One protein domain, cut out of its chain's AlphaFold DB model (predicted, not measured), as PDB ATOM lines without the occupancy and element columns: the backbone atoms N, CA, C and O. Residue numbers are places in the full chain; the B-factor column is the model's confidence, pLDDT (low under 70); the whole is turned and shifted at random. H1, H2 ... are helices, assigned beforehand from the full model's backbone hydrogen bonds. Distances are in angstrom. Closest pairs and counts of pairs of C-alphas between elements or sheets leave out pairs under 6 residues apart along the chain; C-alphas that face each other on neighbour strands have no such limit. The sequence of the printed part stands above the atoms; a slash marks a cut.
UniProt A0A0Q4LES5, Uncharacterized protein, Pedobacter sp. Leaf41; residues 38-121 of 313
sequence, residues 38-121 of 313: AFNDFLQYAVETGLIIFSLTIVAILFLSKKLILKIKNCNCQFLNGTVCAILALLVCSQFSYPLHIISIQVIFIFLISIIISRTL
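Overview. This is residues 38 to 121 of the 313 residues of an uncharacterized protein of Pedobacter sp. Leaf41 (UniProt A0A0Q4LES5). Three helices make an open frame: short H1 lies at one end, long H2 runs away from it, and H3 folds back beyond a tight link, with a hollow between H2 and H3. H4 packs on H3 as the second leg of a helical hairpin. The printed part has 84 residues with four named helices, H1 to H4 in chain order, and no named strand; the class is all helix. It is only just compact, close to loose, with a radius of gyration of the C-alphas of 13.8 A and spans of 38 by 27 by 18 A.

Arrangement. H1, residues 41 to 49, and H2, residues 51 to 75, touch only at the corner by their tight link, and only just, with 3 pairs of C-alphas within 8 A; the closest C-alphas are those of Ala 46 and Phe 54, 5.3 A apart. Their tilt is steep, 47 degrees, opposite ways. Residues 58 to 66 of H2 stand free. H3, residues 78 to 93, is close to H2 but not clearly touching: the closest C-alphas, of Ile 72 and Leu 80, are 7.3 A apart. These two run opposite ways at a shallow tilt of 21 degrees. H4, residues 103 to 120, touches H3 in a hairpin, at a steep tilt of 39 degrees, opposite ways; the closest C-alphas are those of Thr 83 and Leu 112, 6.0 A apart. H4 touches H2 with residue 120 alone, and only just, with 3 pairs within 8 A; the closest C-alphas, of Lys 71 and Thr 120, are 6.3 A apart. H1 is apart from H3 and H4. Every O i to N i+4 pair is within hydrogen-bond range in H1, H3 and H4, and 20 of 21 in H2.

Along the chain. H1 begins at C-alpha 41, (-48.511, 2.363, -12.391), and is 12.0 A long. H2 is 35.6 A long, H3 22.5 A and H4 25.8 A. H4 ends at C-alpha 120, (-33.305, 4.331, -34.375).

Size, cuts and confidence. The two C-alphas farthest apart, of Val 47 and Asn 76, are 38.9 A apart. The printed part has no cut and no long link. Mean pLDDT of the printed part is 88.5; residues 75 to 76 and 120 to 121 are under 70.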
ATOM      1  N   ALA A  38     -53.770   2.199  -8.533       94.19
ATOM      2  CA  ALA A  38     -52.674   2.344  -7.594       94.19
ATOM      3  C   ALA A  38     -51.983   3.686  -7.860       94.19
ATOM      4  O   ALA A  38     -51.790   4.084  -9.005       94.19
ATOM      5  N   PHE A  39     -51.521   4.356  -6.807       90.88
ATOM      6  CA  PHE A  39     -50.636   5.526  -6.919       90.88
ATOM      7  C   PHE A  39     -49.200   5.135  -7.340       90.88
ATOM      8  O   PHE A  39     -48.219   5.715  -6.885       90.88
ATOM      9  N   ASN A  40     -49.086   4.099  -8.174       96.06
ATOM     10  CA  ASN A  40     -47.872   3.582  -8.779       96.06
ATOM     11  C   ASN A  40     -48.281   2.650  -9.940       96.06
ATOM     12  O   ASN A  40     -48.723   1.519  -9.706       96.06
ATOM     13  N   ASP A  41     -48.126   3.113 -11.183       94.88
ATOM     14  CA  ASP A  41     -48.511   2.363 -12.391       94.88
ATOM     15  C   ASP A  41     -47.797   0.995 -12.472       94.88
ATOM     16  O   ASP A  41     -48.366   0.006 -12.935       94.88
ATOM     17  N   PHE A  42     -46.550   0.905 -11.999       95.12
ATOM     18  CA  PHE A  42     -45.752  -0.324 -12.065       95.12
ATOM     19  C   PHE A  42     -46.214  -1.364 -11.055       95.12
ATOM     20  O   PHE A  42     -46.245  -2.552 -11.375       95.12
ATOM     21  N   LEU A  43     -46.586  -0.932  -9.850       95.38
ATOM     22  CA  LEU A  43     -47.145  -1.810  -8.832       95.38
ATOM     23  C   LEU A  43     -48.501  -2.348  -9.286       95.38
ATOM     24  O   LEU A  43     -48.738  -3.549  -9.172       95.38
ATOM     25  N   GLN A  44     -49.357  -1.492  -9.853       96.50
ATOM     26  CA  GLN A  44     -50.615  -1.950 -10.440       96.50
ATOM     27  C   GLN A  44     -50.363  -2.962 -11.558       96.50
ATOM     28  O   GLN A  44     -50.941  -4.047 -11.529       96.50
ATOM     29  N   TYR A  45     -49.455  -2.660 -12.490       95.81
ATOM     30  CA  TYR A  45     -49.095  -3.585 -13.564       95.81
ATOM     31  C   TYR A  45     -48.572  -4.923 -13.011       95.81
ATOM     32  O   TYR A  45     -49.008  -5.982 -13.456       95.81
ATOM     33  N   ALA A  46     -47.728  -4.900 -11.975       96.06
ATOM     34  CA  ALA A  46     -47.226  -6.106 -11.318       96.06
ATOM     35  C   ALA A  46     -48.333  -6.937 -10.646       96.06
ATOM     36  O   ALA A  46     -48.300  -8.166 -10.728       96.06
ATOM     37  N   VAL A  47     -49.314  -6.295 -10.005       96.19
ATOM     38  CA  VAL A  47     -50.477  -6.965  -9.395       96.19
ATOM     39  C   VAL A  47     -51.384  -7.572 -10.468       96.19
ATOM     40  O   VAL A  47     -51.832  -8.713 -10.339       96.19
ATOM     41  N   GLU A  48     -51.628  -6.844 -11.556       96.75
ATOM     42  CA  GLU A  48     -52.503  -7.277 -12.645       96.75
ATOM     43  C   GLU A  48     -51.890  -8.414 -13.474       96.75
ATOM     44  O   GLU A  48     -52.557  -9.421 -13.724       96.75
ATOM     45  N   THR A  49     -50.615  -8.322 -13.859       96.19
ATOM     46  CA  THR A  49     -49.961  -9.365 -14.671       96.19
ATOM     47  C   THR A  49     -49.304 -10.467 -13.843       96.19
ATOM     48  O   THR A  49     -49.036 -11.559 -14.343       96.19
ATOM     49  N   GLY A  50     -49.024 -10.202 -12.568       96.25
ATOM     50  CA  GLY A  50     -48.200 -11.051 -11.715       96.25
ATOM     51  C   GLY A  50     -46.698 -10.822 -11.920       96.25
ATOM     52  O   GLY A  50     -46.247 -10.356 -12.969       96.25
ATOM     53  N   LEU A  51     -45.909 -11.207 -10.911       94.81
ATOM     54  CA  LEU A  51     -44.463 -10.945 -10.844       94.81
ATOM     55  C   LEU A  51     -43.649 -11.583 -11.983       94.81
ATOM     56  O   LEU A  51     -42.637 -11.025 -12.404       94.81
ATOM     57  N   ILE A  52     -44.084 -12.731 -12.514       94.88
ATOM     58  CA  ILE A  52     -43.385 -13.414 -13.617       94.88
ATOM     59  C   ILE A  52     -43.473 -12.578 -14.899       94.88
ATOM     60  O   ILE A  52     -42.448 -12.228 -15.472       94.88
ATOM     61  N   ILE A  53     -44.683 -12.202 -15.324       94.88
ATOM     62  CA  ILE A  53     -44.865 -11.376 -16.526       94.88
ATOM     63  C   ILE A  53     -44.221 -10.004 -16.312       94.88
ATOM     64  O   ILE A  53     -43.499  -9.527 -17.181       94.88
ATOM     65  N   PHE A  54     -44.392  -9.417 -15.126       95.00
ATOM     66  CA  PHE A  54     -43.768  -8.147 -14.764       95.00
ATOM     67  C   PHE A  54     -42.241  -8.172 -14.925       95.00
ATOM     68  O   PHE A  54     -41.670  -7.305 -15.589       95.00
ATOM     69  N   SER A  55     -41.574  -9.188 -14.367       94.31
ATOM     70  CA  SER A  55     -40.116  -9.325 -14.463       94.31
ATOM     71  C   SER A  55     -39.645  -9.554 -15.902       94.31
ATOM     72  O   SER A  55     -38.677  -8.920 -16.326       94.31
ATOM     73  N   LEU A  56     -40.362 -10.363 -16.691       94.56
ATOM     74  CA  LEU A  56     -40.079 -10.546 -18.120       94.56
ATOM     75  C   LEU A  56     -40.211  -9.234 -18.906       94.56
ATOM     76  O   LEU A  56     -39.337  -8.920 -19.718       94.56
ATOM     77  N   THR A  57     -41.248  -8.440 -18.633       92.31
ATOM     78  CA  THR A  57     -41.443  -7.122 -19.251       92.31
ATOM     79  C   THR A  57     -40.294  -6.173 -18.906       92.31
ATOM     80  O   THR A  57     -39.761  -5.515 -19.801       92.31
ATOM     81  N   ILE A  58     -39.838  -6.142 -17.647       92.62
ATOM     82  CA  ILE A  58     -38.669  -5.337 -17.251       92.62
ATOM     83  C   ILE A  58     -37.410  -5.788 -17.997       92.62
ATOM     84  O   ILE A  58     -36.707  -4.951 -18.561       92.62
ATOM     85  N   VAL A  59     -37.130  -7.094 -18.055       92.88
ATOM     86  CA  VAL A  59     -35.955  -7.621 -18.772       92.88
ATOM     87  C   VAL A  59     -36.006  -7.253 -20.259       92.88
ATOM     88  O   VAL A  59     -34.999  -6.808 -20.817       92.88
ATOM     89  N   ALA A  60     -37.177  -7.361 -20.894       89.00
ATOM     90  CA  ALA A  60     -37.370  -6.955 -22.283       89.00
ATOM     91  C   ALA A  60     -37.107  -5.451 -22.485       89.00
ATOM     92  O   ALA A  60     -36.384  -5.072 -23.412       89.00
ATOM     93  N   ILE A  61     -37.616  -4.594 -21.594       87.69
ATOM     94  CA  ILE A  61     -37.375  -3.142 -21.627       87.69
ATOM     95  C   ILE A  61     -35.883  -2.827 -21.443       87.69
ATOM     96  O   ILE A  61     -35.335  -2.004 -22.181       87.69
ATOM     97  N   LEU A  62     -35.188  -3.490 -20.515       88.19
ATOM     98  CA  LEU A  62     -33.748  -3.301 -20.292       88.19
ATOM     99  C   LEU A  62     -32.917  -3.722 -21.515       88.19
ATOM    100  O   LEU A  62     -31.987  -3.022 -21.924       88.19
ATOM    101  N   PHE A  63     -33.281  -4.832 -22.159       86.31
ATOM    102  CA  PHE A  63     -32.611  -5.289 -23.375       86.31
ATOM    103  C   PHE A  63     -32.824  -4.331 -24.558       86.31
ATOM    104  O   PHE A  63     -31.869  -3.989 -25.268       86.31
ATOM    105  N   LEU A  64     -34.062  -3.870 -24.761       81.00
ATOM    106  CA  LEU A  64     -34.405  -2.917 -25.817       81.00
ATOM    107  C   LEU A  64     -33.745  -1.556 -25.574       81.00
ATOM    108  O   LEU A  64     -33.124  -1.006 -26.486       81.00
ATOM    109  N   SER A  65     -33.800  -1.045 -24.343       81.50
ATOM    110  CA  SER A  65     -33.202   0.242 -23.974       81.50
ATOM    111  C   SER A  65     -31.684   0.245 -24.138       81.50
ATOM    112  O   SER A  65     -31.154   1.210 -24.683       81.50
ATOM    113  N   LYS A  66     -30.970  -0.842 -23.806       80.69
ATOM    114  CA  LYS A  66     -29.516  -0.938 -24.040       80.69
ATOM    115  C   LYS A  66     -29.154  -0.734 -25.515       80.69
ATOM    116  O   LYS A  66     -28.262   0.054 -25.830       80.69
ATOM    117  N   LYS A  67     -29.860  -1.411 -26.429       73.88
ATOM    118  CA  LYS A  67     -29.650  -1.258 -27.885       73.88
ATOM    119  C   LYS A  67     -29.963   0.161 -28.360       73.88
ATOM    120  O   LYS A  67     -29.307   0.681 -29.262       73.88
ATOM    121  N   LEU A  68     -30.976   0.767 -27.759       76.56
ATOM    122  CA  LEU A  68     -31.517   2.057 -28.147       76.56
ATOM    123  C   LEU A  68     -30.630   3.218 -27.662       76.56
ATOM    124  O   LEU A  68     -30.311   4.104 -28.451       76.56
ATOM    125  N   ILE A  69     -30.118   3.149 -26.430       78.75
ATOM    126  CA  ILE A  69     -29.164   4.112 -25.852       78.75
ATOM    127  C   ILE A  69     -27.875   4.181 -26.679       78.75
ATOM    128  O   ILE A  69     -27.388   5.275 -26.962       78.75
ATOM    129  N   LEU A  70     -27.334   3.031 -27.103       76.00
ATOM    130  CA  LEU A  70     -26.129   2.987 -27.943       76.00
ATOM    131  C   LEU A  70     -26.331   3.722 -29.276       76.00
ATOM    132  O   LEU A  70     -25.447   4.447 -29.723       76.00
ATOM    133  N   LYS A  71     -27.511   3.587 -29.890       74.88
ATOM    134  CA  LYS A  71     -27.847   4.297 -31.132       74.88
ATOM    135  C   LYS A  71     -28.091   5.788 -30.916       74.88
ATOM    136  O   LYS A  71     -27.621   6.587 -31.719       74.88
ATOM    137  N   ILE A  72     -28.785   6.168 -29.840       75.06
ATOM    138  CA  ILE A  72     -29.040   7.578 -29.509       75.06
ATOM    139  C   ILE A  72     -27.722   8.329 -29.306       75.06
ATOM    140  O   ILE A  72     -27.550   9.401 -29.886       75.06
ATOM    141  N   LYS A  73     -26.773   7.744 -28.557       74.69
ATOM    142  CA  LYS A  73     -25.443   8.340 -28.330       74.69
ATOM    143  C   LYS A  73     -24.711   8.659 -29.637       74.69
ATOM    144  O   LYS A  73     -24.066   9.694 -29.727       74.69
ATOM    145  N   ASN A  74     -24.866   7.817 -30.658       72.25
ATOM    146  CA  ASN A  74     -24.218   8.010 -31.956       72.25
ATOM    147  C   ASN A  74     -24.923   9.048 -32.852       72.25
ATOM    148  O   ASN A  74     -24.310   9.550 -33.787       72.25
ATOM    149  N   CYS A  75     -26.195   9.378 -32.595       68.75
ATOM    150  CA  CYS A  75     -26.987  10.286 -33.436       68.75
ATOM    151  C   CYS A  75     -26.798  11.784 -33.118       68.75
ATOM    152  O   CYS A  75     -27.281  12.608 -33.889       68.75
ATOM    153  N   ASN A  76     -26.159  12.132 -31.990       67.19
ATOM    154  CA  ASN A  76     -25.892  13.499 -31.502       67.19
ATOM    155  C   ASN A  76     -27.027  14.529 -31.755       67.19
ATOM    156  O   ASN A  76     -26.791  15.653 -32.192       67.19
ATOM    157  N   CYS A  77     -28.283  14.134 -31.512       75.50
ATOM    158  CA  CYS A  77     -29.472  14.938 -31.803       75.50
ATOM    159  C   CYS A  77     -30.118  15.441 -30.503       75.50
ATOM    160  O   CYS A  77     -30.698  14.658 -29.749       75.50
ATOM    161  N   GLN A  78     -30.060  16.755 -30.251       80.75
ATOM    162  CA  GLN A  78     -30.613  17.377 -29.036       80.75
ATOM    163  C   GLN A  78     -32.115  17.105 -28.854       80.75
ATOM    164  O   GLN A  78     -32.566  16.845 -27.741       80.75
ATOM    165  N   PHE A  79     -32.878  17.090 -29.952       83.44
ATOM    166  CA  PHE A  79     -34.309  16.782 -29.928       83.44
ATOM    167  C   PHE A  79     -34.592  15.374 -29.378       83.44
ATOM    168  O   PHE A  79     -35.462  15.204 -28.526       83.44
ATOM    169  N   LEU A  80     -33.809  14.376 -29.804       84.88
ATOM    170  CA  LEU A  80     -33.957  12.986 -29.365       84.88
ATOM    171  C   LEU A  80     -33.627  12.823 -27.876       84.88
ATOM    172  O   LEU A  80     -34.330  12.103 -27.167       84.88
ATOM    173  N   ASN A  81     -32.608  13.535 -27.386       84.81
ATOM    174  CA  ASN A  81     -32.293  13.572 -25.956       84.81
ATOM    175  C   ASN A  81     -33.461  14.160 -25.147       84.81
ATOM    176  O   ASN A  81     -33.839  13.590 -24.128       84.81
ATOM    177  N   GLY A  82     -34.085  15.238 -25.636       89.38
ATOM    178  CA  GLY A  82     -35.294  15.806 -25.030       89.38
ATOM    179  C   GLY A  82     -36.456  14.809 -24.967       89.38
ATOM    180  O   GLY A  82     -37.092  14.674 -23.923       89.38
ATOM    181  N   THR A  83     -36.695  14.049 -26.043       90.56
ATOM    182  CA  THR A  83     -37.716  12.983 -26.077       90.56
ATOM    183  C   THR A  83     -37.453  11.901 -25.023       90.56
ATOM    184  O   THR A  83     -38.375  11.481 -24.326       90.56
ATOM    185  N   VAL A  84     -36.197  11.468 -24.867       88.81
ATOM    186  CA  VAL A  84     -35.807  10.473 -23.851       88.81
ATOM    187  C   VAL A  84     -36.023  11.017 -22.440       88.81
ATOM    188  O   VAL A  84     -36.604  10.321 -21.609       88.81
ATOM    189  N   CYS A  85     -35.615  12.259 -22.172       90.12
ATOM    190  CA  CYS A  85     -35.851  12.905 -20.880       90.12
ATOM    191  C   CYS A  85     -37.348  13.010 -20.559       90.12
ATOM    192  O   CYS A  85     -37.736  12.747 -19.426       90.12
ATOM    193  N   ALA A  86     -38.192  13.329 -21.546       94.00
ATOM    194  CA  ALA A  86     -39.643  13.388 -21.363       94.00
ATOM    195  C   ALA A  86     -40.238  12.018 -20.991       94.00
ATOM    196  O   ALA A  86     -41.046  11.927 -20.068       94.00
ATOM    197  N   ILE A  87     -39.799  10.943 -21.656       93.12
ATOM    198  CA  ILE A  87     -40.200   9.571 -21.307       93.12
ATOM    199  C   ILE A  87     -39.740   9.212 -19.894       93.12
ATOM    200  O   ILE A  87     -40.535   8.702 -19.111       93.12
ATOM    201  N   LEU A  88     -38.481   9.492 -19.545       91.94
ATOM    202  CA  LEU A  88     -37.953   9.211 -18.208       91.94
ATOM    203  C   LEU A  88     -38.714   9.982 -17.127       91.94
ATOM    204  O   LEU A  88     -39.074   9.393 -16.112       91.94
ATOM    205  N   ALA A  89     -39.008  11.261 -17.355       95.00
ATOM    206  CA  ALA A  89     -39.802  12.070 -16.436       95.00
ATOM    207  C   ALA A  89     -41.201  11.471 -16.225       95.00
ATOM    208  O   ALA A  89     -41.664  11.382 -15.088       95.00
ATOM    209  N   LEU A  90     -41.847  11.001 -17.297       95.56
ATOM    210  CA  LEU A  90     -43.144  10.330 -17.218       95.56
ATOM    211  C   LEU A  90     -43.049   9.014 -16.433       95.56
ATOM    212  O   LEU A  90     -43.861   8.789 -15.542       95.56
ATOM    213  N   LEU A  91     -42.027   8.190 -16.683       93.62
ATOM    214  CA  LEU A  91     -41.807   6.935 -15.952       93.62
ATOM    215  C   LEU A  91     -41.500   7.161 -14.464       93.62
ATOM    216  O   LEU A  91     -41.940   6.377 -13.629       93.62
ATOM    217  N   VAL A  92     -40.772   8.225 -14.115       94.69
ATOM    218  CA  VAL A  92     -40.554   8.612 -12.711       94.69
ATOM    219  C   VAL A  92     -41.866   9.082 -12.082       94.69
ATOM    220  O   VAL A  92     -42.188   8.667 -10.973       94.69
ATOM    221  N   CYS A  93     -42.661   9.883 -12.796       95.38
ATOM    222  CA  CYS A  93     -43.988  10.310 -12.341       95.38
ATOM    223  C   CYS A  93     -44.917   9.108 -12.074       95.38
ATOM    224  O   CYS A  93     -45.583   9.059 -11.042       95.38
ATOM    225  N   SER A  94     -44.877   8.089 -12.935       95.56
ATOM    226  CA  SER A  94     -45.607   6.821 -12.791       95.56
ATOM    227  C   SER A  94     -45.255   5.994 -11.548       95.56
ATOM    228  O   SER A  94     -45.984   5.066 -11.217       95.56
ATOM    229  N   GLN A  95     -44.163   6.297 -10.836       94.06
ATOM    230  CA  GLN A  95     -43.847   5.641  -9.555       94.06
ATOM    231  C   GLN A  95     -44.643   6.215  -8.376       94.06
ATOM    232  O   GLN A  95     -44.781   5.554  -7.349       94.06
ATOM    233  N   PHE A  96     -45.147   7.441  -8.516       94.38
ATOM    234  CA  PHE A  96     -45.822   8.178  -7.445       94.38
ATOM    235  C   PHE A  96     -47.241   8.609  -7.834       94.38
ATOM    236  O   PHE A  96     -47.897   9.344  -7.097       94.38
ATOM    237  N   SER A  97     -47.702   8.217  -9.020       93.50
ATOM    238  CA  SER A  97     -48.999   8.576  -9.582       93.50
ATOM    239  C   SER A  97     -49.433   7.527 -10.616       93.50
ATOM    240  O   SER A  97     -48.786   6.489 -10.758       93.50
ATOM    241  N   TYR A  98     -50.529   7.803 -11.323       94.44
ATOM    242  CA  TYR A  98     -51.137   6.940 -12.340       94.44
ATOM    243  C   TYR A  98     -51.279   7.611 -13.729       94.44
ATOM    244  O   TYR A  98     -52.324   7.491 -14.380       94.44
ATOM    245  N   PRO A  99     -50.286   8.384 -14.222       94.62
ATOM    246  CA  PRO A  99     -50.406   9.099 -15.490       94.62
ATOM    247  C   PRO A  99     -50.617   8.151 -16.680       94.62
ATOM    248  O   PRO A  99     -51.269   8.548 -17.648       94.62
ATOM    249  N   LEU A 100     -50.148   6.897 -16.614       92.69
ATOM    250  CA  LEU A 100     -50.360   5.921 -17.686       92.69
ATOM    251  C   LEU A 100     -51.798   5.401 -17.762       92.69
ATOM    252  O   LEU A 100     -52.133   4.749 -18.747       92.69
ATOM    253  N   HIS A 101     -52.671   5.729 -16.808       91.62
ATOM    254  CA  HIS A 101     -54.111   5.478 -16.905       91.62
ATOM    255  C   HIS A 101     -54.889   6.631 -17.568       91.62
ATOM    256  O   HIS A 101     -56.078   6.489 -17.857       91.62
ATOM    257  N   ILE A 102     -54.240   7.767 -17.851       92.25
ATOM    258  CA  ILE A 102     -54.867   8.921 -18.502       92.25
ATOM    259  C   ILE A 102     -54.647   8.834 -20.015       92.25
ATOM    260  O   ILE A 102     -53.522   8.959 -20.495       92.25
ATOM    261  N   ILE A 103     -55.731   8.697 -20.787       90.50
ATOM    262  CA  ILE A 103     -55.694   8.503 -22.253       90.50
ATOM    263  C   ILE A 103     -54.849   9.574 -22.958       90.50
ATOM    264  O   ILE A 103     -54.006   9.254 -23.793       90.50
ATOM    265  N   SER A 104     -55.018  10.853 -22.608       92.56
ATOM    266  CA  SER A 104     -54.244  11.945 -23.214       92.56
ATOM    267  C   SER A 104     -52.736  11.781 -23.000       92.56
ATOM    268  O   SER A 104     -51.950  12.066 -23.901       92.56
ATOM    269  N   ILE A 105     -52.331  11.277 -21.833       94.62
ATOM    270  CA  ILE A 105     -50.926  11.007 -21.525       94.62
ATOM    271  C   ILE A 105     -50.447   9.751 -22.255       94.62
ATOM    272  O   ILE A 105     -49.342   9.765 -22.791       94.62
ATOM    273  N   GLN A 106     -51.268   8.699 -22.359       93.88
ATOM    274  CA  GLN A 106     -50.942   7.507 -23.154       93.88
ATOM    275  C   GLN A 106     -50.651   7.865 -24.619       93.88
ATOM    276  O   GLN A 106     -49.672   7.382 -25.186       93.88
ATOM    277  N   VAL A 107     -51.448   8.754 -25.226       93.12
ATOM    278  CA  VAL A 107     -51.224   9.235 -26.601       93.12
ATOM    279  C   VAL A 107     -49.880   9.955 -26.721       93.12
ATOM    280  O   VAL A 107     -49.110   9.664 -27.636       93.12
ATOM    281  N   ILE A 108     -49.565  10.850 -25.778       94.62
ATOM    282  CA  ILE A 108     -48.266  11.539 -25.735       94.62
ATOM    283  C   ILE A 108     -47.133  10.523 -25.573       94.62
ATOM    284  O   ILE A 108     -46.140  10.586 -26.292       94.62
ATOM    285  N   PHE A 109     -47.282   9.552 -24.676       93.94
ATOM    286  CA  PHE A 109     -46.281   8.523 -24.420       93.94
ATOM    287  C   PHE A 109     -45.993   7.681 -25.672       93.94
ATOM    288  O   PHE A 109     -44.834   7.539 -26.066       93.94
ATOM    289  N   ILE A 110     -47.035   7.206 -26.364       93.56
ATOM    290  CA  ILE A 110     -46.912   6.468 -27.632       93.56
ATOM    291  C   ILE A 110     -46.250   7.338 -28.709       93.56
ATOM    292  O   ILE A 110     -45.387   6.862 -29.451       93.56
ATOM    293  N   PHE A 111     -46.611   8.620 -28.785       92.56
ATOM    294  CA  PHE A 111     -45.999   9.564 -29.715       92.56
ATOM    295  C   PHE A 111     -44.497   9.762 -29.444       92.56
ATOM    296  O   PHE A 111     -43.693   9.716 -30.374       92.56
ATOM    297  N   LEU A 112     -44.085   9.899 -28.183       92.31
ATOM    298  CA  LEU A 112     -42.666  10.001 -27.821       92.31
ATOM    299  C   LEU A 112     -41.896   8.718 -28.182       92.31
ATOM    300  O   LEU A 112     -40.787   8.787 -28.717       92.31
ATOM    301  N   ILE A 113     -42.493   7.542 -27.959       89.94
ATOM    302  CA  ILE A 113     -41.902   6.254 -28.357       89.94
ATOM    303  C   ILE A 113     -41.763   6.160 -29.884       89.94
ATOM    304  O   ILE A 113     -40.732   5.696 -30.379       89.94
ATOM    305  N   SER A 114     -42.756   6.622 -30.650       87.81
ATOM    306  CA  SER A 114     -42.719   6.555 -32.117       87.81
ATOM    307  C   SER A 114     -41.613   7.433 -32.716       87.81
ATOM    308  O   SER A 114     -40.918   6.990 -33.637       87.81
ATOM    309  N   ILE A 115     -41.357   8.615 -32.137       86.94
ATOM    310  CA  ILE A 115     -40.214   9.472 -32.495       86.94
ATOM    311  C   ILE A 115     -38.908   8.692 -32.346       86.94
ATOM    312  O   ILE A 115     -38.105   8.639 -33.281       86.94
ATOM    313  N   ILE A 116     -38.711   8.039 -31.200       84.19
ATOM    314  CA  ILE A 116     -37.504   7.258 -30.931       84.19
ATOM    315  C   ILE A 116     -37.356   6.109 -31.935       84.19
ATOM    316  O   ILE A 116     -36.281   5.923 -32.515       84.19
ATOM    317  N   ILE A 117     -38.420   5.336 -32.156       82.38
ATOM    318  CA  ILE A 117     -38.399   4.181 -33.060       82.38
ATOM    319  C   ILE A 117     -38.066   4.620 -34.490       82.38
ATOM    320  O   ILE A 117     -37.180   4.029 -35.110       82.38
ATOM    321  N   SER A 118     -38.705   5.687 -34.982       79.38
ATOM    322  CA  SER A 118     -38.527   6.189 -36.354       79.38
ATOM    323  C   SER A 118     -37.092   6.619 -36.674       79.38
ATOM    324  O   SER A 118     -36.666   6.557 -37.825       79.38
ATOM    325  N   ARG A 119     -36.330   7.042 -35.658       74.75
ATOM    326  CA  ARG A 119     -34.943   7.505 -35.808       74.75
ATOM    327  C   ARG A 119     -33.903   6.422 -35.539       74.75
ATOM    328  O   ARG A 119     -32.758   6.577 -35.949       74.75
ATOM    329  N   THR A 120     -34.268   5.345 -34.844       68.00
ATOM    330  CA  THR A 120     -33.305   4.331 -34.375       68.00
ATOM    331  C   THR A 120     -33.434   2.987 -35.081       68.00
ATOM    332  O   THR A 120     -32.436   2.266 -35.221       68.00
ATOM    333  N   LEU A 121     -34.626   2.610 -35.535       66.75
ATOM    334  CA  LEU A 121     -34.831   1.398 -36.321       66.75
ATOM    335  C   LEU A 121     -34.822   1.746 -37.808       66.75
ATOM    336  O   LEU A 121     -35.339   2.781 -38.217       66.75
TER     337      LEU A 121